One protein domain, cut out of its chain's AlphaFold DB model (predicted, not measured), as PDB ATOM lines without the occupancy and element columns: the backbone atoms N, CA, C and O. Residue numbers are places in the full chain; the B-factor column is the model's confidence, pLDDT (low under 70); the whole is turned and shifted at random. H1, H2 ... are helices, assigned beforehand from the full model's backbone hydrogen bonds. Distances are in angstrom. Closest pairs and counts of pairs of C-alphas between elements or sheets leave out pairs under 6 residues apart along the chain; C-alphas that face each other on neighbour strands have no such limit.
ATOM      1  N   SER A 243     193.457 297.141 226.640       88.19
ATOM      2  CA  SER A 243     193.373 296.613 225.286       88.19
ATOM      3  C   SER A 243     193.061 295.117 225.226       88.19
ATOM      4  O   SER A 243     192.366 294.690 224.303       88.19
ATOM      5  N   LYS A 244     193.538 294.306 226.179       84.06
ATOM      6  CA  LYS A 244     193.164 292.880 226.247       84.06
ATOM      7  C   LYS A 244     191.669 292.717 226.483       84.06
ATOM      8  O   LYS A 244     191.014 291.934 225.799       84.06
ATOM      9  N   ASN A 245     191.126 293.501 227.411       86.94
ATOM     10  CA  ASN A 245     189.695 293.494 227.701       86.94
ATOM     11  C   ASN A 245     188.884 293.885 226.462       86.94
ATOM     12  O   ASN A 245     187.930 293.195 226.113       86.94
ATOM     13  N   LEU A 246     189.317 294.924 225.744       89.62
ATOM     14  CA  LEU A 246     188.672 295.362 224.508       89.62
ATOM     15  C   LEU A 246     188.683 294.279 223.415       89.62
ATOM     16  O   LEU A 246     187.682 294.093 222.722       89.62
ATOM     17  N   THR A 247     189.785 293.536 223.276       87.88
ATOM     18  CA  THR A 247     189.870 292.394 222.350       87.88
ATOM     19  C   THR A 247     188.871 291.300 222.717       87.88
ATOM     20  O   THR A 247     188.132 290.837 221.849       87.88
ATOM     21  N   ASN A 248     188.781 290.928 223.995       87.25
ATOM     22  CA  ASN A 248     187.840 289.904 224.465       87.25
ATOM     23  C   ASN A 248     186.374 290.317 224.242       87.25
ATOM     24  O   ASN A 248     185.531 289.502 223.846       87.25
ATOM     25  N   GLU A 249     186.062 291.594 224.461       89.50
ATOM     26  CA  GLU A 249     184.740 292.160 224.189       89.50
ATOM     27  C   GLU A 249     184.401 292.117 222.694       89.50
ATOM     28  O   GLU A 249     183.300 291.705 222.326       89.50
ATOM     29  N   TYR A 250     185.348 292.478 221.822       88.44
ATOM     30  CA  TYR A 250     185.153 292.410 220.375       88.44
ATOM     31  C   TYR A 250     184.983 290.971 219.872       88.44
ATOM     32  O   TYR A 250     184.102 290.696 219.056       88.44
ATOM     33  N   GLN A 251     185.768 290.025 220.392       86.12
ATOM     34  CA  GLN A 251     185.613 288.605 220.063       86.12
ATOM     35  C   GLN A 251     184.232 288.078 220.479       86.12
ATOM     36  O   GLN A 251     183.614 287.311 219.741       86.12
ATOM     37  N   SER A 252     183.717 288.522 221.628       87.19
ATOM     38  CA  SER A 252     182.364 288.179 222.089       87.19
ATOM     39  C   SER A 252     181.287 288.780 221.179       87.19
ATOM     40  O   SER A 252     180.369 288.072 220.772       87.19
ATOM     41  N   TYR A 253     181.442 290.046 220.778       86.75
ATOM     42  CA  TYR A 253     180.569 290.713 219.806       86.75
ATOM     43  C   TYR A 253     180.525 289.975 218.457       86.75
ATOM     44  O   TYR A 253     179.446 289.740 217.909       86.75
ATOM     45  N   CYS A 254     181.682 289.541 217.947       83.50
ATOM     46  CA  CYS A 254     181.776 288.799 216.688       83.50
ATOM     47  C   CYS A 254     181.065 287.442 216.754       83.50
ATOM     48  O   CYS A 254     180.376 287.071 215.804       83.50
ATOM     49  N   LYS A 255     181.168 286.722 217.880       81.25
ATOM     50  CA  LYS A 255     180.467 285.440 218.078       81.25
ATOM     51  C   LYS A 255     178.944 285.594 218.023       81.25
ATOM     52  O   LYS A 255     178.269 284.702 217.518       81.25
ATOM     53  N   THR A 256     178.406 286.712 218.511       81.19
ATOM     54  CA  THR A 256     176.958 286.977 218.518       81.19
ATOM     55  C   THR A 256     176.447 287.503 217.177       81.19
ATOM     56  O   THR A 256     175.415 287.039 216.698       81.19
ATOM     57  N   ASN A 257     177.163 288.444 216.553       76.12
ATOM     58  CA  ASN A 257     176.667 289.168 215.379       76.12
ATOM     59  C   ASN A 257     177.189 288.638 214.037       76.12
ATOM     60  O   ASN A 257     176.570 288.909 213.009       76.12
ATOM     61  N   ASN A 258     178.311 287.909 214.008       68.62
ATOM     62  CA  ASN A 258     178.913 287.448 212.755       68.62
ATOM     63  C   ASN A 258     179.651 286.091 212.885       68.62
ATOM     64  O   ASN A 258     180.869 286.011 212.696       68.62
ATOM     65  N   PRO A 259     178.924 284.988 213.157       61.12
ATOM     66  CA  PRO A 259     179.503 283.675 213.476       61.12
ATOM     67  C   PRO A 259     180.280 283.003 212.327       61.12
ATOM     68  O   PRO A 259     180.899 281.965 212.537       61.12
ATOM     69  N   LYS A 260     180.258 283.565 211.108       60.25
ATOM     70  CA  LYS A 260     180.998 283.058 209.935       60.25
ATOM     71  C   LYS A 260     182.421 283.621 209.809       60.25
ATOM     72  O   LYS A 260     183.182 283.138 208.974       60.25
ATOM     73  N   SER A 261     182.793 284.626 210.605       61.31
ATOM     74  CA  SER A 261     184.145 285.193 210.600       61.31
ATOM     75  C   SER A 261     185.075 284.341 211.473       61.31
ATOM     76  O   SER A 261     185.162 284.541 212.679       61.31
ATOM     77  N   ILE A 262     185.742 283.359 210.859       55.59
ATOM     78  CA  ILE A 262     186.591 282.343 211.525       55.59
ATOM     79  C   ILE A 262     188.030 282.847 211.776       55.59
ATOM     80  O   ILE A 262     188.876 282.125 212.294       55.59
ATOM     81  N   VAL A 263     188.352 284.096 211.434       62.78
ATOM     82  CA  VAL A 263     189.719 284.600 211.616       62.78
ATOM     83  C   VAL A 263     189.960 284.942 213.085       62.78
ATOM     84  O   VAL A 263     189.280 285.799 213.649       62.78
ATOM     85  N   ASN A 264     190.952 284.284 213.695       73.50
ATOM     86  CA  ASN A 264     191.446 284.623 215.025       73.50
ATOM     87  C   ASN A 264     192.041 286.040 214.988       73.50
ATOM     88  O   ASN A 264     193.120 286.258 214.435       73.50
ATOM     89  N   PHE A 265     191.298 287.014 215.515       82.00
ATOM     90  CA  PHE A 265     191.674 288.421 215.513       82.00
ATOM     91  C   PHE A 265     191.934 288.902 216.941       82.00
ATOM     92  O   PHE A 265     191.087 288.773 217.830       82.00
ATOM     93  N   SER A 266     193.112 289.488 217.135       84.75
ATOM     94  CA  SER A 266     193.529 290.147 218.367       84.75
ATOM     95  C   SER A 266     194.052 291.536 218.029       84.75
ATOM     96  O   SER A 266     194.754 291.715 217.030       84.75
ATOM     97  N   VAL A 267     193.689 292.530 218.838       88.56
ATOM     98  CA  VAL A 267     194.003 293.934 218.574       88.56
ATOM     99  C   VAL A 267     194.597 294.612 219.799       88.56
ATOM    100  O   VAL A 267     194.213 294.361 220.941       88.56
ATOM    101  N   MET A 268     195.557 295.501 219.545       87.94
ATOM    102  CA  MET A 268     196.174 296.317 220.579       87.94
ATOM    103  C   MET A 268     195.902 297.801 220.332       87.94
ATOM    104  O   MET A 268     196.467 298.393 219.413       87.94
ATOM    105  N   VAL A 269     195.025 298.399 221.137       90.88
ATOM    106  CA  VAL A 269     194.679 299.822 221.081       90.88
ATOM    107  C   VAL A 269     195.489 300.570 222.130       90.88
ATOM    108  O   VAL A 269     195.330 300.344 223.325       90.88
ATOM    109  N   LEU A 270     196.351 301.474 221.667       90.31
ATOM    110  CA  LEU A 270     197.348 302.165 222.483       90.31
ATOM    111  C   LEU A 270     197.224 303.685 222.331       90.31
ATOM    112  O   LEU A 270     196.820 304.179 221.275       90.31
ATOM    113  N   ASN A 271     197.612 304.445 223.358       89.31
ATOM    114  CA  ASN A 271     197.616 305.905 223.287       89.31
ATOM    115  C   ASN A 271     198.811 306.435 222.467       89.31
ATOM    116  O   ASN A 271     199.968 306.297 222.868       89.31
ATOM    117  N   SER A 272     198.537 307.123 221.355       86.00
ATOM    118  CA  SER A 272     199.570 307.664 220.455       86.00
ATOM    119  C   SER A 272     200.540 308.643 221.121       86.00
ATOM    120  O   SER A 272     201.673 308.767 220.675       86.00
ATOM    121  N   ASN A 273     200.118 309.340 222.179       85.12
ATOM    122  CA  ASN A 273     200.957 310.336 222.855       85.12
ATOM    123  C   ASN A 273     201.949 309.710 223.842       85.12
ATOM    124  O   ASN A 273     202.882 310.375 224.284       85.12
ATOM    125  N   LEU A 274     201.730 308.449 224.217       81.88
ATOM    126  CA  LEU A 274     202.515 307.759 225.235       81.88
ATOM    127  C   LEU A 274     203.503 306.757 224.628       81.88
ATOM    128  O   LEU A 274     204.625 306.605 225.115       81.88
ATOM    129  N   TRP A 275     203.094 306.083 223.555       87.44
ATOM    130  CA  TRP A 275     203.866 305.012 222.938       87.44
ATOM    131  C   TRP A 275     204.816 305.547 221.855       87.44
ATOM    132  O   TRP A 275     204.406 306.347 221.019       87.44
ATOM    133  N   PRO A 276     206.088 305.101 221.813       85.62
ATOM    134  CA  PRO A 276     207.110 305.650 220.920       85.62
ATOM    135  C   PRO A 276     207.048 305.053 219.499       85.62
ATOM    136  O   PRO A 276     208.087 304.770 218.897       85.62
ATOM    137  N   PHE A 277     205.847 304.824 218.969       86.12
ATOM    138  CA  PHE A 277     205.660 304.305 217.617       86.12
ATOM    139  C   PHE A 277     205.427 305.445 216.630       86.12
ATOM    140  O   PHE A 277     204.680 306.381 216.897       86.12
ATOM    141  N   SER A 278     206.071 305.353 215.469       80.06
ATOM    142  CA  SER A 278     205.832 306.251 214.339       80.06
ATOM    143  C   SER A 278     205.015 305.518 213.285       80.06
ATOM    144  O   SER A 278     205.182 304.311 213.096       80.06
ATOM    145  N   SER A 279     204.113 306.229 212.613       75.25
ATOM    146  CA  SER A 279     203.428 305.686 211.446       75.25
ATOM    147  C   SER A 279     204.400 305.605 210.269       75.25
ATOM    148  O   SER A 279     205.205 306.506 210.034       75.25
ATOM    149  N   LEU A 280     204.335 304.495 209.540       75.38
ATOM    150  CA  LEU A 280     205.043 304.279 208.281       75.38
ATOM    151  C   LEU A 280     204.029 304.300 207.123       75.38
ATOM    152  O   LEU A 280     202.825 304.201 207.379       75.38
ATOM    153  N   PRO A 281     204.476 304.482 205.864       71.44
ATOM    154  CA  PRO A 281     203.578 304.583 204.716       71.44
ATOM    155  C   PRO A 281     202.665 303.359 204.545       71.44
ATOM    156  O   PRO A 281     202.977 302.251 204.980       71.44
ATOM    157  N   ASN A 282     201.525 303.596 203.893       73.00
ATOM    158  CA  ASN A 282     200.418 302.648 203.781       73.00
ATOM    159  C   ASN A 282     200.828 301.324 203.124       73.00
ATOM    160  O   ASN A 282     201.401 301.300 202.035       73.00
ATOM    161  N   VAL A 283     200.439 300.225 203.768       81.31
ATOM    162  CA  VAL A 283     200.521 298.867 203.223       81.31
ATOM    163  C   VAL A 283     199.198 298.544 202.528       81.31
ATOM    164  O   VAL A 283     198.128 298.831 203.066       81.31
ATOM    165  N   ILE A 284     199.255 297.944 201.338       83.81
ATOM    166  CA  ILE A 284     198.059 297.424 200.665       83.81
ATOM    167  C   ILE A 284     197.674 296.113 201.354       83.81
ATOM    168  O   ILE A 284     198.419 295.137 201.295       83.81
ATOM    169  N   LEU A 285     196.524 296.105 202.029       83.81
ATOM    170  CA  LEU A 285     196.013 294.925 202.722       83.81
ATOM    171  C   LEU A 285     195.061 294.110 201.829       83.81
ATOM    172  O   LEU A 285     194.280 294.709 201.084       83.81
ATOM    173  N   PRO A 286     195.068 292.769 201.949       85.62
ATOM    174  CA  PRO A 286     194.028 291.901 201.403       85.62
ATOM    175  C   PRO A 286     192.623 292.314 201.860       85.62
ATOM    176  O   PRO A 286     192.443 292.858 202.956       85.62
ATOM    177  N   VAL A 287     191.623 292.032 201.025       83.94
ATOM    178  CA  VAL A 287     190.224 292.435 201.252       83.94
ATOM    179  C   VAL A 287     189.672 291.814 202.536       83.94
ATOM    180  O   VAL A 287     188.949 292.472 203.282       83.94
ATOM    181  N   GLU A 288     190.077 290.583 202.833       81.94
ATOM    182  CA  GLU A 288     189.683 289.827 204.018       81.94
ATOM    183  C   GLU A 288     190.161 290.515 205.300       81.94
ATOM    184  O   GLU A 288     189.388 290.686 206.240       81.94
ATOM    185  N   LEU A 289     191.419 290.974 205.327       84.12
ATOM    186  CA  LEU A 289     191.960 291.706 206.475       84.12
ATOM    187  C   LEU A 289     191.314 293.082 206.600       84.12
ATOM    188  O   LEU A 289     190.979 293.503 207.705       84.12
ATOM    189  N   LYS A 290     191.092 293.770 205.476       86.31
ATOM    190  CA  LYS A 290     190.455 295.086 205.477       86.31
ATOM    191  C   LYS A 290     189.040 295.037 206.062       86.31
ATOM    192  O   LYS A 290     188.728 295.856 206.918       86.31
ATOM    193  N   ALA A 291     188.235 294.041 205.689       86.38
ATOM    194  CA  ALA A 291     186.887 293.864 206.231       86.38
ATOM    195  C   ALA A 291     186.881 293.698 207.764       86.38
ATOM    196  O   ALA A 291     186.015 294.246 208.446       86.38
ATOM    197  N   ILE A 292     187.869 292.985 208.317       86.44
ATOM    198  CA  ILE A 292     188.009 292.802 209.769       86.44
ATOM    199  C   ILE A 292     188.405 294.117 210.453       86.44
ATOM    200  O   ILE A 292     187.839 294.461 211.492       86.44
ATOM    201  N   LEU A 293     189.355 294.861 209.876       89.38
ATOM    202  CA  LEU A 293     189.787 296.153 210.419       89.38
ATOM    203  C   LEU A 293     188.665 297.195 210.387       89.38
ATOM    204  O   LEU A 293     188.499 297.935 211.359       89.38
ATOM    205  N   ASP A 294     187.887 297.238 209.306       88.69
ATOM    206  CA  ASP A 294     186.735 298.132 209.171       88.69
ATOM    207  C   ASP A 294     185.660 297.763 210.211       88.69
ATOM    208  O   ASP A 294     185.238 298.620 210.988       88.69
ATOM    209  N   SER A 295     185.337 296.470 210.360       89.31
ATOM    210  CA  SER A 295     184.395 295.990 211.383       89.31
ATOM    211  C   SER A 295     184.836 296.328 212.814       89.31
ATOM    212  O   SER A 295     184.000 296.680 213.650       89.31
ATOM    213  N   PHE A 296     186.133 296.232 213.123       90.38
ATOM    214  CA  PHE A 296     186.643 296.641 214.433       90.38
ATOM    215  C   PHE A 296     186.587 298.161 214.613       90.38
ATOM    216  O   PHE A 296     186.280 298.650 215.702       90.38
ATOM    217  N   THR A 297     186.870 298.921 213.554       91.00
ATOM    218  CA  THR A 297     186.824 300.387 213.585       91.00
ATOM    219  C   THR A 297     185.408 300.884 213.871       91.00
ATOM    220  O   THR A 297     185.235 301.774 214.706       91.00
ATOM    221  N   ASP A 298     184.393 300.266 213.272       89.56
ATOM    222  CA  ASP A 298     182.985 300.580 213.531       89.56
ATOM    223  C   ASP A 298     182.583 300.241 214.975       89.56
ATOM    224  O   ASP A 298     181.997 301.068 215.677       89.56
ATOM    225  N   PHE A 299     182.981 299.063 215.469       90.44
ATOM    226  CA  PHE A 299     182.773 298.673 216.869       90.44
ATOM    227  C   PHE A 299     183.409 299.675 217.846       90.44
ATOM    228  O   PHE A 299     182.783 300.085 218.828       90.44
ATOM    229  N   TYR A 300     184.646 300.099 217.574       91.75
ATOM    230  CA  TYR A 300     185.376 301.023 218.437       91.75
ATOM    231  C   TYR A 300     184.787 302.435 218.407       91.75
ATOM    232  O   TYR A 300     184.600 303.048 219.459       91.75
ATOM    233  N   THR A 301     184.481 302.957 217.217       90.56
ATOM    234  CA  THR A 301     183.947 304.317 217.050       90.56
ATOM    235  C   THR A 301     182.567 304.460 217.676       90.56
ATOM    236  O   THR A 301     182.334 305.464 218.339       90.56
ATOM    237  N   HIS A 302     181.711 303.434 217.587       88.38
ATOM    238  CA  HIS A 302     180.400 303.419 218.246       88.38
ATOM    239  C   HIS A 302     180.492 303.556 219.776       88.38
ATOM    240  O   HIS A 302     179.614 304.135 220.417       88.38
ATOM    241  N   ARG A 303     181.565 303.032 220.380       87.69
ATOM    242  CA  ARG A 303     181.792 303.072 221.832       87.69
ATOM    243  C   ARG A 303     182.611 304.285 222.279       87.69
ATOM    244  O   ARG A 303     182.511 304.717 223.427       87.69
ATOM    245  N   HIS A 304     183.417 304.844 221.378       87.62
ATOM    246  CA  HIS A 304     184.326 305.958 221.636       87.62
ATOM    247  C   HIS A 304     184.179 307.062 220.578       87.62
ATOM    248  O   HIS A 304     185.085 307.304 219.781       87.62
ATOM    249  N   ASN A 305     183.064 307.796 220.642       79.19
ATOM    250  CA  ASN A 305     182.650 308.814 219.659       79.19
ATOM    251  C   ASN A 305     183.635 309.983 219.427       79.19
ATOM    252  O   ASN A 305     183.440 310.769 218.504       79.19
ATOM    253  N   SER A 306     184.680 310.137 220.243       85.50
ATOM    254  CA  SER A 306     185.671 311.221 220.140       85.50
ATOM    255  C   SER A 306     187.083 310.756 219.766       85.50
ATOM    256  O   SER A 306     188.013 311.563 219.766       85.50
ATOM    257  N   ARG A 307     187.276 309.465 219.467       88.50
ATOM    258  CA  ARG A 307     188.599 308.882 219.206       88.50
ATOM    259  C   ARG A 307     188.688 308.337 217.788       88.50
ATOM    260  O   ARG A 307     187.747 307.741 217.279       88.50
ATOM    261  N   LYS A 308     189.856 308.508 217.169       87.25
ATOM    262  CA  LYS A 308     190.166 307.972 215.841       87.25
ATOM    263  C   LYS A 308     191.308 306.972 215.945       87.25
ATOM    264  O   LYS A 308     192.327 307.266 216.565       87.25
ATOM    265  N   LEU A 309     191.132 305.807 215.329       90.31
ATOM    266  CA  LEU A 309     192.166 304.782 215.257       90.31
ATOM    267  C   LEU A 309     193.154 305.083 214.126       90.31
ATOM    268  O   LEU A 309     192.782 305.575 213.059       90.31
ATOM    269  N   MET A 310     194.417 304.752 214.373       89.06
ATOM    270  CA  MET A 310     195.485 304.746 213.382       89.06
ATOM    271  C   MET A 310     196.158 303.380 213.443       89.06
ATOM    272  O   MET A 310     196.698 302.994 214.479       89.06
ATOM    273  N   TRP A 311     196.108 302.642 212.338       88.50
ATOM    274  CA  TRP A 311     196.657 301.295 212.267       88.50
ATOM    275  C   TRP A 311     198.167 301.331 212.014       88.50
ATOM    276  O   TRP A 311     198.640 302.002 211.099       88.50
ATOM    277  N   LEU A 312     198.927 300.601 212.832       89.50
ATOM    278  CA  LEU A 312     200.388 300.505 212.746       89.50
ATOM    279  C   LEU A 312     200.804 299.116 212.246       89.50
ATOM    280  O   LEU A 312     201.241 298.261 213.020       89.50
ATOM    281  N   HIS A 313     200.659 298.885 210.939       86.88
ATOM    282  CA  HIS A 313     200.850 297.565 210.323       86.88
ATOM    283  C   HIS A 313     202.264 296.996 210.484       86.88
ATOM    284  O   HIS A 313     202.424 295.783 210.554       86.88
ATOM    285  N   GLN A 314     203.288 297.842 210.621       84.94
ATOM    286  CA  GLN A 314     204.671 297.406 210.847       84.94
ATOM    287  C   GLN A 314     204.882 296.658 212.175       84.94
ATOM    288  O   GLN A 314     205.900 295.994 212.361       84.94
ATOM    289  N   HIS A 315     203.941 296.790 213.111       84.12
ATOM    290  CA  HIS A 315     203.940 296.075 214.387       84.12
ATOM    291  C   HIS A 315     202.894 294.951 214.422       84.12
ATOM    292  O   HIS A 315     202.829 294.194 215.392       84.12
ATOM    293  N   SER A 316     202.104 294.801 213.356       85.50
ATOM    294  CA  SER A 316     201.177 293.688 213.173       85.50
ATOM    295  C   SER A 316     201.919 292.452 212.662       85.50
ATOM    296  O   SER A 316     202.912 292.549 211.945       85.50
TER     297      SER A 316
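What this domain is: This is residues 243 to 316 of the 325 residues of the protein "Hypothetical protein" of Rotaria sp. Silwood2 (UniProt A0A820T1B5). Two helices, H1 and H2, cross near their middles, and a wide loop, residues 258 to 286, bows out beside them from the end of H1 to the start of H2. After H2, residues 308 to 316 fold back within the bow of that loop. The printed part has 74 residues, with two named helices, H1 then H2, and no named strand; the class is all helix, though under half of the residues are in named elements. It is compact, with a radius of gyration of the C-alphas of 12.9 A, and spans 35 by 26 by 20 A.

Where its parts are: H1, residues 243 to 257, begins at C-alpha 243 (193.373, 296.613, 225.286) and is 20.8 A long. H2, residues 287 to 303, is 24.7 A long and ends at C-alpha 303 (181.792, 303.072, 221.832).

How they stand to each other: H1 and H2 are close but not clearly touching; their closest C-alphas, of Tyr 250 and Phe 296, are 7.4 A apart. Their lines are about perpendicular, at 74 degrees. Every O i to N i+4 pair is within hydrogen-bond range in H1, and 12 of 13 in H2.

The domain as a whole: The C-alphas farthest apart, of Lys 260 and Pro 276, are 36.2 A apart. The printed part has no cut. The link from H1 to H2 is long, 29 residues. Residues 258 to 263 have pLDDT under 70.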